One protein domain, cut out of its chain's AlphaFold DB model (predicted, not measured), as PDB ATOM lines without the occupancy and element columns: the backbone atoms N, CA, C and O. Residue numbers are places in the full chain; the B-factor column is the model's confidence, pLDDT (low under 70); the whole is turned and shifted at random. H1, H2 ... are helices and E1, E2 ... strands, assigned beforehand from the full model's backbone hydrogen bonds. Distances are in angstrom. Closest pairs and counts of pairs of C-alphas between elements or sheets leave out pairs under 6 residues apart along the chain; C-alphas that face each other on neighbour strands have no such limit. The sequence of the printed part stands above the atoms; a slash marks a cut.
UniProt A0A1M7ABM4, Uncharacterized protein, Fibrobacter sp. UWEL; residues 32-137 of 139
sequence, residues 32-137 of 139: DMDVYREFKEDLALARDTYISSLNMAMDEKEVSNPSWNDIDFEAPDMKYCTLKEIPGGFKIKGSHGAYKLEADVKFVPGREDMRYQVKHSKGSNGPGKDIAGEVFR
ATOM      1  N   ASP A  32      26.547 -43.880 -95.846       67.19
ATOM      2  CA  ASP A  32      27.057 -42.513 -96.011       67.19
ATOM      3  C   ASP A  32      28.259 -42.223 -95.102       67.19
ATOM      4  O   ASP A  32      28.159 -41.685 -93.995       67.19
ATOM      5  N   MET A  33      29.430 -42.644 -95.592       79.81
ATOM      6  CA  MET A  33      30.730 -42.342 -94.984       79.81
ATOM      7  C   MET A  33      30.955 -40.842 -94.819       79.81
ATOM      8  O   MET A  33      31.685 -40.449 -93.906       79.81
ATOM      9  N   ASP A  34      30.347 -40.027 -95.678       87.50
ATOM     10  CA  ASP A  34      30.495 -38.581 -95.634       87.50
ATOM     11  C   ASP A  34      29.686 -38.036 -94.458       87.50
ATOM     12  O   ASP A  34      30.248 -37.352 -93.612       87.50
ATOM     13  N   VAL A  35      28.434 -38.467 -94.280       89.12
ATOM     14  CA  VAL A  35      27.623 -38.117 -93.094       89.12
ATOM     15  C   VAL A  35      28.290 -38.571 -91.791       89.12
ATOM     16  O   VAL A  35      28.302 -37.824 -90.811       89.12
ATOM     17  N   TYR A  36      28.870 -39.776 -91.759       90.00
ATOM     18  CA  TYR A  36      29.639 -40.254 -90.602       90.00
ATOM     19  C   TYR A  36      30.832 -39.337 -90.296       90.00
ATOM     20  O   TYR A  36      31.023 -38.934 -89.144       90.00
ATOM     21  N   ARG A  37      31.634 -39.012 -91.318       92.06
ATOM     22  CA  ARG A  37      32.823 -38.163 -91.184       92.06
ATOM     23  C   ARG A  37      32.456 -36.758 -90.758       92.06
ATOM     24  O   ARG A  37      32.992 -36.290 -89.766       92.06
ATOM     25  N   GLU A  38      31.500 -36.145 -91.437       93.50
ATOM     26  CA  GLU A  38      31.016 -34.805 -91.135       93.50
ATOM     27  C   GLU A  38      30.485 -34.707 -89.702       93.50
ATOM     28  O   GLU A  38      30.808 -33.764 -88.983       93.50
ATOM     29  N   PHE A  39      29.706 -35.695 -89.244       93.88
ATOM     30  CA  PHE A  39      29.213 -35.689 -87.867       93.88
ATOM     31  C   PHE A  39      30.358 -35.848 -86.862       93.88
ATOM     32  O   PHE A  39      30.392 -35.161 -85.845       93.88
ATOM     33  N   LYS A  40      31.324 -36.727 -87.148       93.81
ATOM     34  CA  LYS A  40      32.511 -36.923 -86.311       93.81
ATOM     35  C   LYS A  40      33.406 -35.682 -86.264       93.81
ATOM     36  O   LYS A  40      33.927 -35.369 -85.196       93.81
ATOM     37  N   GLU A  41      33.581 -34.997 -87.387       93.88
ATOM     38  CA  GLU A  41      34.337 -33.749 -87.510       93.88
ATOM     39  C   GLU A  41      33.685 -32.626 -86.708       93.88
ATOM     40  O   GLU A  41      34.381 -31.941 -85.966       93.88
ATOM     41  N   ASP A  42      32.356 -32.505 -86.761       93.81
ATOM     42  CA  ASP A  42      31.609 -31.548 -85.939       93.81
ATOM     43  C   ASP A  42      31.868 -31.838 -84.444       93.81
ATOM     44  O   ASP A  42      32.326 -30.982 -83.690       93.81
ATOM     45  N   LEU A  43      31.724 -33.091 -83.995       93.75
ATOM     46  CA  LEU A  43      32.043 -33.455 -82.605       93.75
ATOM     47  C   LEU A  43      33.519 -33.198 -82.232       93.75
ATOM     48  O   LEU A  43      33.805 -32.816 -81.095       93.75
ATOM     49  N   ALA A  44      34.456 -33.410 -83.160       92.50
ATOM     50  CA  ALA A  44      35.877 -33.142 -82.944       92.50
ATOM     51  C   ALA A  44      36.162 -31.638 -82.831       92.50
ATOM     52  O   ALA A  44      36.943 -31.246 -81.967       92.50
ATOM     53  N   LEU A  45      35.473 -30.798 -83.606       93.06
ATOM     54  CA  LEU A  45      35.554 -29.342 -83.497       93.06
ATOM     55  C   LEU A  45      35.131 -28.868 -82.100       93.06
ATOM     56  O   LEU A  45      35.818 -28.042 -81.499       93.06
ATOM     57  N   ALA A  46      34.055 -29.437 -81.546       91.38
ATOM     58  CA  ALA A  46      33.639 -29.154 -80.172       91.38
ATOM     59  C   ALA A  46      34.726 -29.527 -79.152       91.38
ATOM     60  O   ALA A  46      35.037 -28.739 -78.258       91.38
ATOM     61  N   ARG A  47      35.329 -30.716 -79.296       90.00
ATOM     62  CA  ARG A  47      36.432 -31.169 -78.436       90.00
ATOM     63  C   ARG A  47      37.625 -30.217 -78.518       90.00
ATOM     64  O   ARG A  47      38.111 -29.772 -77.484       90.00
ATOM     65  N   ASP A  48      38.094 -29.929 -79.727       88.56
ATOM     66  CA  ASP A  48      39.337 -29.194 -79.956       88.56
ATOM     67  C   ASP A  48      39.202 -27.727 -79.543       88.56
ATOM     68  O   ASP A  48      40.104 -27.192 -78.900       88.56
ATOM     69  N   THR A  49      38.043 -27.112 -79.799       88.88
ATOM     70  CA  THR A  49      37.744 -25.751 -79.321       88.88
ATOM     71  C   THR A  49      37.759 -25.703 -77.798       88.88
ATOM     72  O   THR A  49      38.403 -24.839 -77.212       88.88
ATOM     73  N   TYR A  50      37.141 -26.687 -77.138       86.44
ATOM     74  CA  TYR A  50      37.136 -26.749 -75.680       86.44
ATOM     75  C   TYR A  50      38.535 -26.957 -75.084       86.44
ATOM     76  O   TYR A  50      38.888 -26.314 -74.097       86.44
ATOM     77  N   ILE A  51      39.355 -27.834 -75.681       84.19
ATOM     78  CA  ILE A  51      40.759 -28.020 -75.273       84.19
ATOM     79  C   ILE A  51      41.540 -26.721 -75.450       84.19
ATOM     80  O   ILE A  51      42.329 -26.371 -74.578       84.19
ATOM     81  N   SER A  52      41.325 -26.010 -76.556       85.38
ATOM     82  CA  SER A  52      41.986 -24.733 -76.807       85.38
ATOM     83  C   SER A  52      41.647 -23.710 -75.722       85.38
ATOM     84  O   SER A  52      42.565 -23.140 -75.139       85.38
ATOM     85  N   SER A  53      40.363 -23.533 -75.388       84.69
ATOM     86  CA  SER A  53      39.935 -22.642 -74.298       84.69
ATOM     87  C   SER A  53      40.518 -23.063 -72.948       84.69
ATOM     88  O   SER A  53      40.958 -22.223 -72.168       84.69
ATOM     89  N   LEU A  54      40.571 -24.369 -72.672       81.19
ATOM     90  CA  LEU A  54      41.151 -24.899 -71.439       81.19
ATOM     91  C   LEU A  54      42.667 -24.640 -71.356       81.19
ATOM     92  O   LEU A  54      43.156 -24.260 -70.297       81.19
ATOM     93  N   ASN A  55      43.399 -24.799 -72.460       80.50
ATOM     94  CA  ASN A  55      44.831 -24.495 -72.527       80.50
ATOM     95  C   ASN A  55      45.105 -22.996 -72.368       80.50
ATOM     96  O   ASN A  55      45.984 -22.631 -71.596       80.50
ATOM     97  N   MET A  56      44.317 -22.131 -73.014       82.38
ATOM     98  CA  MET A  56      44.429 -20.679 -72.826       82.38
ATOM     99  C   MET A  56      44.190 -20.288 -71.364       82.38
ATOM    100  O   MET A  56      44.975 -19.537 -70.796       82.38
ATOM    101  N   ALA A  57      43.175 -20.865 -70.716       80.25
ATOM    102  CA  ALA A  57      42.912 -20.618 -69.300       80.25
ATOM    103  C   ALA A  57      44.042 -21.121 -68.378       80.25
ATOM    104  O   ALA A  57      44.320 -20.487 -67.359       80.25
ATOM    105  N   MET A  58      44.697 -22.240 -68.717       75.75
ATOM    106  CA  MET A  58      45.886 -22.730 -67.999       75.75
ATOM    107  C   MET A  58      47.063 -21.763 -68.120       75.75
ATOM    108  O   MET A  58      47.701 -21.453 -67.113       75.75
ATOM    109  N   ASP A  59      47.320 -21.277 -69.336       78.00
ATOM    110  CA  ASP A  59      48.442 -20.390 -69.637       78.00
ATOM    111  C   ASP A  59      48.248 -18.999 -69.012       78.00
ATOM    112  O   ASP A  59      49.159 -18.475 -68.375       78.00
ATOM    113  N   GLU A  60      47.053 -18.411 -69.128       78.50
ATOM    114  CA  GLU A  60      46.762 -17.060 -68.624       78.50
ATOM    115  C   GLU A  60      46.798 -16.956 -67.100       78.50
ATOM    116  O   GLU A  60      47.152 -15.910 -66.549       78.50
ATOM    117  N   LYS A  61      46.401 -18.023 -66.404       70.19
ATOM    118  CA  LYS A  61      46.302 -18.031 -64.939       70.19
ATOM    119  C   LYS A  61      47.486 -18.713 -64.260       70.19
ATOM    120  O   LYS A  61      47.493 -18.783 -63.033       70.19
ATOM    121  N   GLU A  62      48.460 -19.205 -65.028       68.62
ATOM    122  CA  GLU A  62      49.593 -20.009 -64.546       68.62
ATOM    123  C   GLU A  62      49.157 -21.157 -63.606       68.62
ATOM    124  O   GLU A  62      49.863 -21.538 -62.669       68.62
ATOM    125  N   VAL A  63      47.965 -21.721 -63.834       61.78
ATOM    126  CA  VAL A  63      47.414 -22.818 -63.028       61.78
ATOM    127  C   VAL A  63      47.407 -24.105 -63.834       61.78
ATOM    128  O   VAL A  63      46.871 -24.178 -64.933       61.78
ATOM    129  N   SER A  64      47.935 -25.175 -63.241       61.25
ATOM    130  CA  SER A  64      47.910 -26.518 -63.836       61.25
ATOM    131  C   SER A  64      46.513 -27.142 -63.877       61.25
ATOM    132  O   SER A  64      46.320 -28.191 -64.490       61.25
ATOM    133  N   ASN A  65      45.547 -26.535 -63.186       63.00
ATOM    134  CA  ASN A  65      44.182 -27.025 -63.113       63.00
ATOM    135  C   ASN A  65      43.192 -25.854 -62.966       63.00
ATOM    136  O   ASN A  65      42.850 -25.485 -61.838       63.00
ATOM    137  N   PRO A  66      42.776 -25.228 -64.079       63.53
ATOM    138  CA  PRO A  66      41.897 -24.071 -64.053       63.53
ATOM    139  C   PRO A  66      40.521 -24.493 -63.540       63.53
ATOM    140  O   PRO A  66      40.036 -25.595 -63.820       63.53
ATOM    141  N   SER A  67      39.879 -23.619 -62.765       64.44
ATOM    142  CA  SER A  67      38.479 -23.824 -62.405       64.44
ATOM    143  C   SER A  67      37.612 -23.673 -63.652       64.44
ATOM    144  O   SER A  67      37.950 -22.953 -64.579       64.44
ATOM    145  N   TRP A  68      36.431 -24.284 -63.683       64.75
ATOM    146  CA  TRP A  68      35.502 -24.094 -64.808       64.75
ATOM    147  C   TRP A  68      35.075 -22.643 -64.992       64.75
ATOM    148  O   TRP A  68      34.875 -22.208 -66.112       64.75
ATOM    149  N   ASN A  69      34.997 -21.889 -63.896       67.12
ATOM    150  CA  ASN A  69      34.698 -20.457 -63.941       67.12
ATOM    151  C   ASN A  69      35.832 -19.639 -64.575       67.12
ATOM    152  O   ASN A  69      35.685 -18.434 -64.757       67.12
ATOM    153  N   ASP A  70      36.976 -20.274 -64.826       67.94
ATOM    154  CA  ASP A  70      38.155 -19.644 -65.385       67.94
ATOM    155  C   ASP A  70      38.281 -19.815 -66.896       67.94
ATOM    156  O   ASP A  70      39.158 -19.176 -67.471       67.94
ATOM    157  N   ILE A  71      37.441 -20.653 -67.505       73.94
ATOM    158  CA  ILE A  71      37.475 -20.971 -68.928       73.94
ATOM    159  C   ILE A  71      36.446 -20.094 -69.627       73.94
ATOM    160  O   ILE A  71      35.251 -20.239 -69.390       73.94
ATOM    161  N   ASP A  72      36.909 -19.207 -70.499       75.38
ATOM    162  CA  ASP A  72      36.025 -18.498 -71.418       75.38
ATOM    163  C   ASP A  72      35.779 -19.399 -72.636       75.38
ATOM    164  O   ASP A  72      36.651 -19.583 -73.495       75.38
ATOM    165  N   PHE A  73      34.629 -20.077 -72.646       80.19
ATOM    166  CA  PHE A  73      34.263 -20.987 -73.723       80.19
ATOM    167  C   PHE A  73      33.280 -20.331 -74.687       80.19
ATOM    168  O   PHE A  73      32.072 -20.276 -74.446       80.19
ATOM    169  N   GLU A  74      33.794 -19.930 -75.843       82.44
ATOM    170  CA  GLU A  74      32.961 -19.569 -76.978       82.44
ATOM    171  C   GLU A  74      32.674 -20.820 -77.815       82.44
ATOM    172  O   GLU A  74      33.577 -21.477 -78.339       82.44
ATOM    173  N   ALA A  75      31.394 -21.186 -77.915       82.81
ATOM    174  CA  ALA A  75      30.992 -22.318 -78.733       82.81
ATOM    175  C   ALA A  75      31.312 -22.025 -80.213       82.81
ATOM    176  O   ALA A  75      30.871 -20.993 -80.723       82.81
ATOM    177  N   PRO A  76      32.029 -22.921 -80.920       87.56
ATOM    178  CA  PRO A  76      32.275 -22.749 -82.342       87.56
ATOM    179  C   PRO A  76      30.953 -22.827 -83.111       87.56
ATOM    180  O   PRO A  76      29.987 -23.447 -82.652       87.56
ATOM    181  N   ASP A  77      30.918 -22.236 -84.304       89.25
ATOM    182  CA  ASP A  77      29.794 -22.438 -85.212       89.25
ATOM    183  C   ASP A  77      29.841 -23.871 -85.754       89.25
ATOM    184  O   ASP A  77      30.803 -24.287 -86.404       89.25
ATOM    185  N   MET A  78      28.817 -24.645 -85.411       91.50
ATOM    186  CA  MET A  78      28.728 -26.075 -85.671       91.50
ATOM    187  C   MET A  78      27.560 -26.351 -86.602       91.50
ATOM    188  O   MET A  78      26.479 -25.777 -86.466       91.50
ATOM    189  N   LYS A  79      27.752 -27.277 -87.542       93.81
ATOM    190  CA  LYS A  79      26.764 -27.498 -88.605       93.81
ATOM    191  C   LYS A  79      25.600 -28.381 -88.155       93.81
ATOM    192  O   LYS A  79      24.469 -28.185 -88.602       93.81
ATOM    193  N   TYR A  80      25.866 -29.368 -87.299       94.12
ATOM    194  CA  TYR A  80      24.907 -30.422 -86.949       94.12
ATOM    195  C   TYR A  80      24.646 -30.539 -85.450       94.12
ATOM    196  O   TYR A  80      23.650 -31.143 -85.029       94.12
ATOM    197  N   CYS A  81      25.542 -29.986 -84.642       94.12
ATOM    198  CA  CYS A  81      25.449 -29.985 -83.197       94.12
ATOM    199  C   CYS A  81      25.314 -28.569 -82.642       94.12
ATOM    200  O   CYS A  81      25.618 -27.572 -83.275       94.12
ATOM    201  N   THR A  82      24.827 -28.504 -81.414       93.56
ATOM    202  CA  THR A  82      24.767 -27.292 -80.604       93.56
ATOM    203  C   THR A  82      25.471 -27.576 -79.298       93.56
ATOM    204  O   THR A  82      25.299 -28.658 -78.719       93.56
ATOM    205  N   LEU A  83      26.252 -26.604 -78.837       92.38
ATOM    206  CA  LEU A  83      26.915 -26.661 -77.547       92.38
ATOM    207  C   LEU A  83      26.256 -25.687 -76.592       92.38
ATOM    208  O   LEU A  83      25.905 -24.562 -76.942       92.38
ATOM    209  N   LYS A  84      26.106 -26.142 -75.359       89.38
ATOM    210  CA  LYS A  84      25.757 -25.295 -74.237       89.38
ATOM    211  C   LYS A  84      26.764 -25.548 -73.138       89.38
ATOM    212  O   LYS A  84      26.859 -26.672 -72.652       89.38
ATOM    213  N   GLU A  85      27.475 -24.513 -72.739       83.94
ATOM    214  CA  GLU A  85      28.413 -24.593 -71.632       83.94
ATOM    215  C   GLU A  85      27.719 -25.072 -70.342       83.94
ATOM    216  O   GLU A  85      26.561 -24.733 -70.058       83.94
ATOM    217  N   ILE A  86      28.418 -25.910 -69.577       87.00
ATOM    218  CA  ILE A  86      28.008 -26.366 -68.248       87.00
ATOM    219  C   ILE A  86      29.226 -26.363 -67.316       87.00
ATOM    220  O   ILE A  86      30.350 -26.540 -67.780       87.00
ATOM    221  N   PRO A  87      29.042 -26.293 -65.986       83.12
ATOM    222  CA  PRO A  87      30.162 -26.440 -65.060       83.12
ATOM    223  C   PRO A  87      30.821 -27.807 -65.260       83.12
ATOM    224  O   PRO A  87      30.191 -28.849 -65.007       83.12
ATOM    225  N   GLY A  88      32.064 -27.824 -65.734       79.69
ATOM    226  CA  GLY A  88      32.712 -29.080 -66.096       79.69
ATOM    227  C   GLY A  88      33.123 -29.237 -67.546       79.69
ATOM    228  O   GLY A  88      33.855 -30.177 -67.837       79.69
ATOM    229  N   GLY A  89      32.545 -28.470 -68.465       88.19
ATOM    230  CA  GLY A  89      32.491 -28.895 -69.857       88.19
ATOM    231  C   GLY A  89      31.336 -28.284 -70.623       88.19
ATOM    232  O   GLY A  89      30.991 -27.117 -70.476       88.19
ATOM    233  N   PHE A  90      30.690 -29.107 -71.435       90.06
ATOM    234  CA  PHE A  90      29.578 -28.669 -72.261       90.06
ATOM    235  C   PHE A  90      28.554 -29.785 -72.426       90.06
ATOM    236  O   PHE A  90      28.855 -30.980 -72.431       90.06
ATOM    237  N   LYS A  91      27.302 -29.379 -72.581       93.44
ATOM    238  CA  LYS A  91      26.250 -30.226 -73.107       93.44
ATOM    239  C   LYS A  91      26.253 -30.104 -74.624       93.44
ATOM    240  O   LYS A  91      26.131 -29.004 -75.152       93.44
ATOM    241  N   ILE A  92      26.339 -31.239 -75.304       95.06
ATOM    242  CA  ILE A  92      26.239 -31.332 -76.757       95.06
ATOM    243  C   ILE A  92      24.916 -31.975 -77.144       95.06
ATOM    244  O   ILE A  92      24.512 -32.999 -76.580       95.06
ATOM    245  N   LYS A  93      24.223 -31.370 -78.107       96.31
ATOM    246  CA  LYS A  93      23.009 -31.926 -78.700       96.31
ATOM    247  C   LYS A  93      23.022 -31.717 -80.204       96.31
ATOM    248  O   LYS A  93      23.151 -30.586 -80.655       96.31
ATOM    249  N   GLY A  94      22.831 -32.783 -80.969       94.94
ATOM    250  CA  GLY A  94      22.843 -32.700 -82.421       94.94
ATOM    251  C   GLY A  94      22.390 -33.971 -83.112       94.94
ATOM    252  O   GLY A  94      22.194 -35.023 -82.488       94.94
ATOM    253  N   SER A  95      22.203 -33.856 -84.419       94.38
ATOM    254  CA  SER A  95      21.863 -34.986 -85.274       94.38
ATOM    255  C   SER A  95      22.289 -34.745 -86.710       94.38
ATOM    256  O   SER A  95      22.051 -33.662 -87.236       94.38
ATOM    257  N   HIS A  96      22.808 -35.784 -87.354       94.00
ATOM    258  CA  HIS A  96      23.121 -35.788 -88.781       94.00
ATOM    259  C   HIS A  96      22.833 -37.170 -89.361       94.00
ATOM    260  O   HIS A  96      23.269 -38.176 -88.799       94.00
ATOM    261  N   GLY A  97      22.041 -37.237 -90.431       89.50
ATOM    262  CA  GLY A  97      21.540 -38.495 -90.991       89.50
ATOM    263  C   GLY A  97      20.960 -39.439 -89.927       89.50
ATOM    264  O   GLY A  97      19.986 -39.118 -89.240       89.50
ATOM    265  N   ALA A  98      21.567 -40.621 -89.784       89.75
ATOM    266  CA  ALA A  98      21.153 -41.635 -88.814       89.75
ATOM    267  C   ALA A  98      21.680 -41.393 -87.385       89.75
ATOM    268  O   ALA A  98      21.275 -42.108 -86.468       89.75
ATOM    269  N   TYR A  99      22.561 -40.420 -87.158       92.25
ATOM    270  CA  TYR A  99      23.227 -40.195 -85.875       92.25
ATOM    271  C   TYR A  99      22.461 -39.186 -85.023       92.25
ATOM    272  O   TYR A  99      22.079 -38.115 -85.492       92.25
ATOM    273  N   LYS A 100      22.226 -39.523 -83.751       94.94
ATOM    274  CA  LYS A 100      21.612 -38.621 -82.768       94.94
ATOM    275  C   LYS A 100      22.407 -38.664 -81.479       94.94
ATOM    276  O   LYS A 100      22.567 -39.740 -80.895       94.94
ATOM    277  N   LEU A 101      22.855 -37.500 -81.020       96.38
ATOM    278  CA  LEU A 101      23.618 -37.355 -79.791       96.38
ATOM    279  C   LEU A 101      22.991 -36.283 -78.901       96.38
ATOM    280  O   LEU A 101      22.699 -35.172 -79.327       96.38
ATOM    281  N   GLU A 102      22.818 -36.631 -77.634       96.88
ATOM    282  CA  GLU A 102      22.579 -35.702 -76.541       96.88
ATOM    283  C   GLU A 102      23.380 -36.192 -75.334       96.88
ATOM    284  O   GLU A 102      23.066 -37.247 -74.767       96.88
ATOM    285  N   ALA A 103      24.423 -35.458 -74.959       95.00
ATOM    286  CA  ALA A 103      25.338 -35.861 -73.901       95.00
ATOM    287  C   ALA A 103      25.887 -34.662 -73.127       95.00
ATOM    288  O   ALA A 103      26.070 -33.584 -73.687       95.00
ATOM    289  N   ASP A 104      26.189 -34.892 -71.855       94.06
ATOM    290  CA  ASP A 104      26.999 -33.980 -71.054       94.06
ATOM    291  C   ASP A 104      28.447 -34.482 -71.123       94.06
ATOM    292  O   ASP A 104      28.726 -35.621 -70.735       94.06
ATOM    293  N   VAL A 105      29.350 -33.657 -71.645       91.06
ATOM    294  CA  VAL A 105      30.782 -33.942 -71.751       91.06
ATOM    295  C   VAL A 105      31.484 -33.105 -70.696       91.06
ATOM    296  O   VAL A 105      31.405 -31.881 -70.735       91.06
ATOM    297  N   LYS A 106      32.135 -33.755 -69.730       88.31
ATOM    298  CA  LYS A 106      32.895 -33.080 -68.674       88.31
ATOM    299  C   LYS A 106      34.359 -33.458 -68.738       88.31
ATOM    300  O   LYS A 106      34.658 -34.643 -68.848       88.31
ATOM    301  N   PHE A 107      35.255 -32.485 -68.640       81.25
ATOM    302  CA  PHE A 107      36.682 -32.765 -68.572       81.25
ATOM    303  C   PHE A 107      37.097 -33.120 -67.135       81.25
ATOM    304  O   PHE A 107      36.554 -32.596 -66.161       81.25
ATOM    305  N   VAL A 108      38.002 -34.089 -67.001       78.88
ATOM    306  CA  VAL A 108      38.488 -34.595 -65.711       78.88
ATOM    307  C   VAL A 108      39.995 -34.346 -65.641       78.88
ATOM    308  O   VAL A 108      40.760 -35.070 -66.276       78.88
ATOM    309  N   PRO A 109      40.445 -33.335 -64.883       68.00
ATOM    310  CA  PRO A 109      41.865 -33.037 -64.765       68.00
ATOM    311  C   PRO A 109      42.617 -34.137 -64.004       68.00
ATOM    312  O   PRO A 109      42.093 -34.731 -63.059       68.00
ATOM    313  N   GLY A 110      43.871 -34.385 -64.394       63.12
ATOM    314  CA  GLY A 110      44.800 -35.248 -63.653       63.12
ATOM    315  C   GLY A 110      44.700 -36.753 -63.926       63.12
ATOM    316  O   GLY A 110      45.364 -37.526 -63.241       63.12
ATOM    317  N   ARG A 111      43.901 -37.187 -64.909       59.44
ATOM    318  CA  ARG A 111      43.957 -38.556 -65.442       59.44
ATOM    319  C   ARG A 111      44.658 -38.548 -66.792       59.44
ATOM    320  O   ARG A 111      44.149 -37.958 -67.738       59.44
ATOM    321  N   GLU A 112      45.823 -39.189 -66.866       54.97
ATOM    322  CA  GLU A 112      46.592 -39.320 -68.113       54.97
ATOM    323  C   GLU A 112      45.841 -40.134 -69.181       54.97
ATOM    324  O   GLU A 112      46.107 -39.967 -70.366       54.97
ATOM    325  N   ASP A 113      44.892 -40.978 -68.761       52.72
ATOM    326  CA  ASP A 113      44.198 -41.984 -69.569       52.72
ATOM    327  C   ASP A 113      42.725 -41.664 -69.880       52.72
ATOM    328  O   ASP A 113      42.108 -42.336 -70.709       52.72
ATOM    329  N   MET A 114      42.124 -40.688 -69.191       56.16
ATOM    330  CA  MET A 114      40.734 -40.282 -69.415       56.16
ATOM    331  C   MET A 114      40.544 -38.785 -69.187       56.16
ATOM    332  O   MET A 114      40.195 -38.349 -68.087       56.16
ATOM    333  N   ARG A 115      40.676 -38.003 -70.258       73.88
ATOM    334  CA  ARG A 115      40.411 -36.558 -70.245       73.88
ATOM    335  C   ARG A 115      38.931 -36.209 -70.117       73.88
ATOM    336  O   ARG A 115      38.616 -35.127 -69.632       73.88
ATOM    337  N   TYR A 116      38.014 -37.105 -70.502       83.25
ATOM    338  CA  TYR A 116      36.574 -36.816 -70.528       83.25
ATOM    339  C   TYR A 116      35.705 -37.870 -69.841       83.25
ATOM    340  O   TYR A 116      35.871 -39.079 -70.004       83.25
ATOM    341  N   GLN A 117      34.680 -37.389 -69.143       88.44
ATOM    342  CA  GLN A 117      33.515 -38.149 -68.721       88.44
ATOM    343  C   GLN A 117      32.323 -37.765 -69.604       88.44
ATOM    344  O   GLN A 117      31.857 -36.626 -69.573       88.44
ATOM    345  N   VAL A 118      31.801 -38.732 -70.362       91.06
ATOM    346  CA  VAL A 118      30.642 -38.538 -71.247       91.06
ATOM    347  C   VAL A 118      29.411 -39.208 -70.646       91.06
ATOM    348  O   VAL A 118      29.387 -40.419 -70.426       91.06
ATOM    349  N   LYS A 119      28.356 -38.428 -70.397       93.69
ATOM    350  CA  LYS A 119      27.073 -38.924 -69.891       93.69
ATOM    351  C   LYS A 119      25.984 -38.754 -70.946       93.69
ATOM    352  O   LYS A 119      25.472 -37.659 -71.158       93.69
ATOM    353  N   HIS A 120      25.590 -39.855 -71.579       93.31
ATOM    354  CA  HIS A 120      24.545 -39.839 -72.603       93.31
ATOM    355  C   HIS A 120      23.131 -39.743 -72.016       93.31
ATOM    356  O   HIS A 120      22.775 -40.444 -71.068       93.31
ATOM    357  N   SER A 121      22.291 -38.934 -72.657       93.25
ATOM    358  CA  SER A 121      20.855 -38.826 -72.391       93.25
ATOM    359  C   SER A 121      20.035 -39.798 -73.251       93.25
ATOM    360  O   SER A 121      20.531 -40.374 -74.223       93.25
ATOM    361  N   LYS A 122      18.741 -39.950 -72.927       90.25
ATOM    362  CA  LYS A 122      17.792 -40.791 -73.690       90.25
ATOM    363  C   LYS A 122      17.627 -40.366 -75.157       90.25
ATOM    364  O   LYS A 122      17.214 -41.188 -75.964       90.25
ATOM    365  N   GLY A 123      17.953 -39.114 -75.492       88.00
ATOM    366  CA  GLY A 123      17.937 -38.597 -76.864       88.00
ATOM    367  C   GLY A 123      19.040 -39.156 -77.772       88.00
ATOM    368  O   GLY A 123      18.933 -39.029 -78.988       88.00
ATOM    369  N   SER A 124      20.069 -39.802 -77.209       92.69
ATOM    370  CA  SER A 124      21.148 -40.417 -77.991       92.69
ATOM    371  C   SER A 124      20.774 -41.816 -78.484       92.69
ATOM    372  O   SER A 124      20.338 -42.653 -77.685       92.69
ATOM    373  N   ASN A 125      21.036 -42.119 -79.756       92.19
ATOM    374  CA  ASN A 125      20.917 -43.480 -80.292       92.19
ATOM    375  C   ASN A 125      22.258 -44.236 -80.244       92.19
ATOM    376  O   ASN A 125      23.281 -43.648 -79.917       92.19
ATOM    377  N   GLY A 126      22.247 -45.550 -80.511       92.25
ATOM    378  CA  GLY A 126      23.459 -46.389 -80.482       92.25
ATOM    379  C   GLY A 126      24.601 -45.808 -81.326       92.25
ATOM    380  O   GLY A 126      25.617 -45.433 -80.749       92.25
ATOM    381  N   PRO A 127      24.387 -45.582 -82.635       90.50
ATOM    382  CA  PRO A 127      25.418 -45.038 -83.515       90.50
ATOM    383  C   PRO A 127      25.979 -43.677 -83.073       90.50
ATOM    384  O   PRO A 127      27.183 -43.454 -83.126       90.50
ATOM    385  N   GLY A 128      25.135 -42.758 -82.587       91.75
ATOM    386  CA  GLY A 128      25.604 -41.465 -82.076       91.75
ATOM    387  C   GLY A 128      26.467 -41.590 -80.814       91.75
ATOM    388  O   GLY A 128      27.417 -40.829 -80.644       91.75
ATOM    389  N   LYS A 129      26.173 -42.568 -79.943       93.38
ATOM    390  CA  LYS A 129      27.012 -42.877 -78.772       93.38
ATOM    391  C   LYS A 129      28.354 -43.468 -79.183       93.38
ATOM    392  O   LYS A 129      29.354 -43.124 -78.565       93.38
ATOM    393  N   ASP A 130      28.369 -44.304 -80.217       91.00
ATOM    394  CA  ASP A 130      29.597 -44.920 -80.719       91.00
ATOM    395  C   ASP A 130      30.555 -43.849 -81.259       91.00
ATOM    396  O   ASP A 130      31.699 -43.789 -80.816       91.00
ATOM    397  N   ILE A 131      30.074 -42.910 -82.089       91.62
ATOM    398  CA  ILE A 131      30.906 -41.803 -82.602       91.62
ATOM    399  C   ILE A 131      31.402 -40.906 -81.461       91.62
ATOM    400  O   ILE A 131      32.583 -40.566 -81.411       91.62
ATOM    401  N   ALA A 132      30.539 -40.551 -80.506       91.69
ATOM    402  CA  ALA A 132      30.967 -39.794 -79.330       91.69
ATOM    403  C   ALA A 132      32.044 -40.549 -78.527       91.69
ATOM    404  O   ALA A 132      33.015 -39.950 -78.066       91.69
ATOM    405  N   GLY A 133      31.906 -41.870 -78.410       89.88
ATOM    406  CA  GLY A 133      32.900 -42.754 -77.814       89.88
ATOM    407  C   GLY A 133      34.189 -42.888 -78.626       89.88
ATOM    408  O   GLY A 133      35.177 -43.342 -78.074       89.88
ATOM    409  N   GLU A 134      34.226 -42.498 -79.897       89.75
ATOM    410  CA  GLU A 134      35.467 -42.405 -80.673       89.75
ATOM    411  C   GLU A 134      36.130 -41.027 -80.567       89.75
ATOM    412  O   GLU A 134      37.349 -40.922 -80.672       89.75
ATOM    413  N   VAL A 135      35.338 -39.964 -80.404       90.88
ATOM    414  CA  VAL A 135      35.835 -38.578 -80.373       90.88
ATOM    415  C   VAL A 135      36.356 -38.190 -78.993       90.88
ATOM    416  O   VAL A 135      37.397 -37.540 -78.895       90.88
ATOM    417  N   PHE A 136      35.628 -38.578 -77.942       87.25
ATOM    418  CA  PHE A 136      35.887 -38.173 -76.556       87.25
ATOM    419  C   PHE A 136      36.566 -39.260 -75.710       87.25
ATOM    420  O   PHE A 136      36.809 -39.043 -74.525       87.25
ATOM    421  N   ARG A 137      36.846 -40.436 -76.278       77.44
ATOM    422  CA  ARG A 137      37.655 -41.472 -75.621       77.44
ATOM    423  C   ARG A 137      39.115 -41.249 -75.999       77.44
ATOM    424  O   ARG A 137      39.414 -41.046 -77.175       77.44
TER     425      ARG A 137
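This is residues 32 to 137 of the 139 residues of an uncharacterized protein of Fibrobacter sp. UWEL (UniProt A0A1M7ABM4). A twisted sheet of four strands has two helices over one face and its other face bare: the long H1 runs along it and on past it, and the short H2 lies beside part of H1. From the far end of H1 a long link, residues 62 to 80, folds back to E1. The printed part has 106 residues, with H1, E1, E2, E3, E4 and H2 in that order, and is mixed in class; the sheet's order is E1 - E2 - E3 - E4, antiparallel throughout. The whole is compact, with a radius of gyration of the C-alphas of 13.8 A, yet elongated, spanning 45 by 25 by 21 A.

H1, residues 33 to 61, begins at C-alpha 33 (30.730, -42.342, -94.984) and is 41.7 A long. E1 is residues 81 to 86, 15.6 A; E2 residues 89 to 96, 22.2 A; E3 residues 99 to 107, 23.1 A, and it bends by 58 degrees at residue 102. E4 is residues 116 to 120, 12.6 A. H2, residues 126 to 135, is 14.6 A long and ends at C-alpha 135 (35.835, -38.578, -80.373).

The strands form a meander, each the antiparallel neighbour of the one before, and two layers with the helices on one face. N 84 and O 91 are 2.9 A apart in the hairpin E1 and E2, N 92 and O 103 2.9 A in E2 and E3, N 117 and O 106 2.8 A in E3 and E4. H1 lies over E2 and E3 at a height over the sheet of 10.0 A, along the strands; its closest C-alphas to E2 are those of Phe 39 and His 96, 6.2 A. H2 lies over E3 at a height of 7.1 A, only just slantwise to the strands at 31 degrees to E3 on the local plane; the C-alphas of Tyr 99 and Gly 128 are their closest, 4.7 A. H1 touches H2 with residues 40 to 47 alone, at a steep tilt of 43 degrees, the same way, closest at the C-alphas of Ala 44 and Val 135, 6.0 A. In H1 and H2 every O i to N i+4 pair is within hydrogen-bond range.

The two C-alphas farthest apart, those of Asp 32 and Glu 62, are 44.8 A apart. The printed part has no cut, and the link from H1 to E1 is long. The model's pLDDT is under 70 at residue 32, residues 62 to 70 and residues 109 to 114.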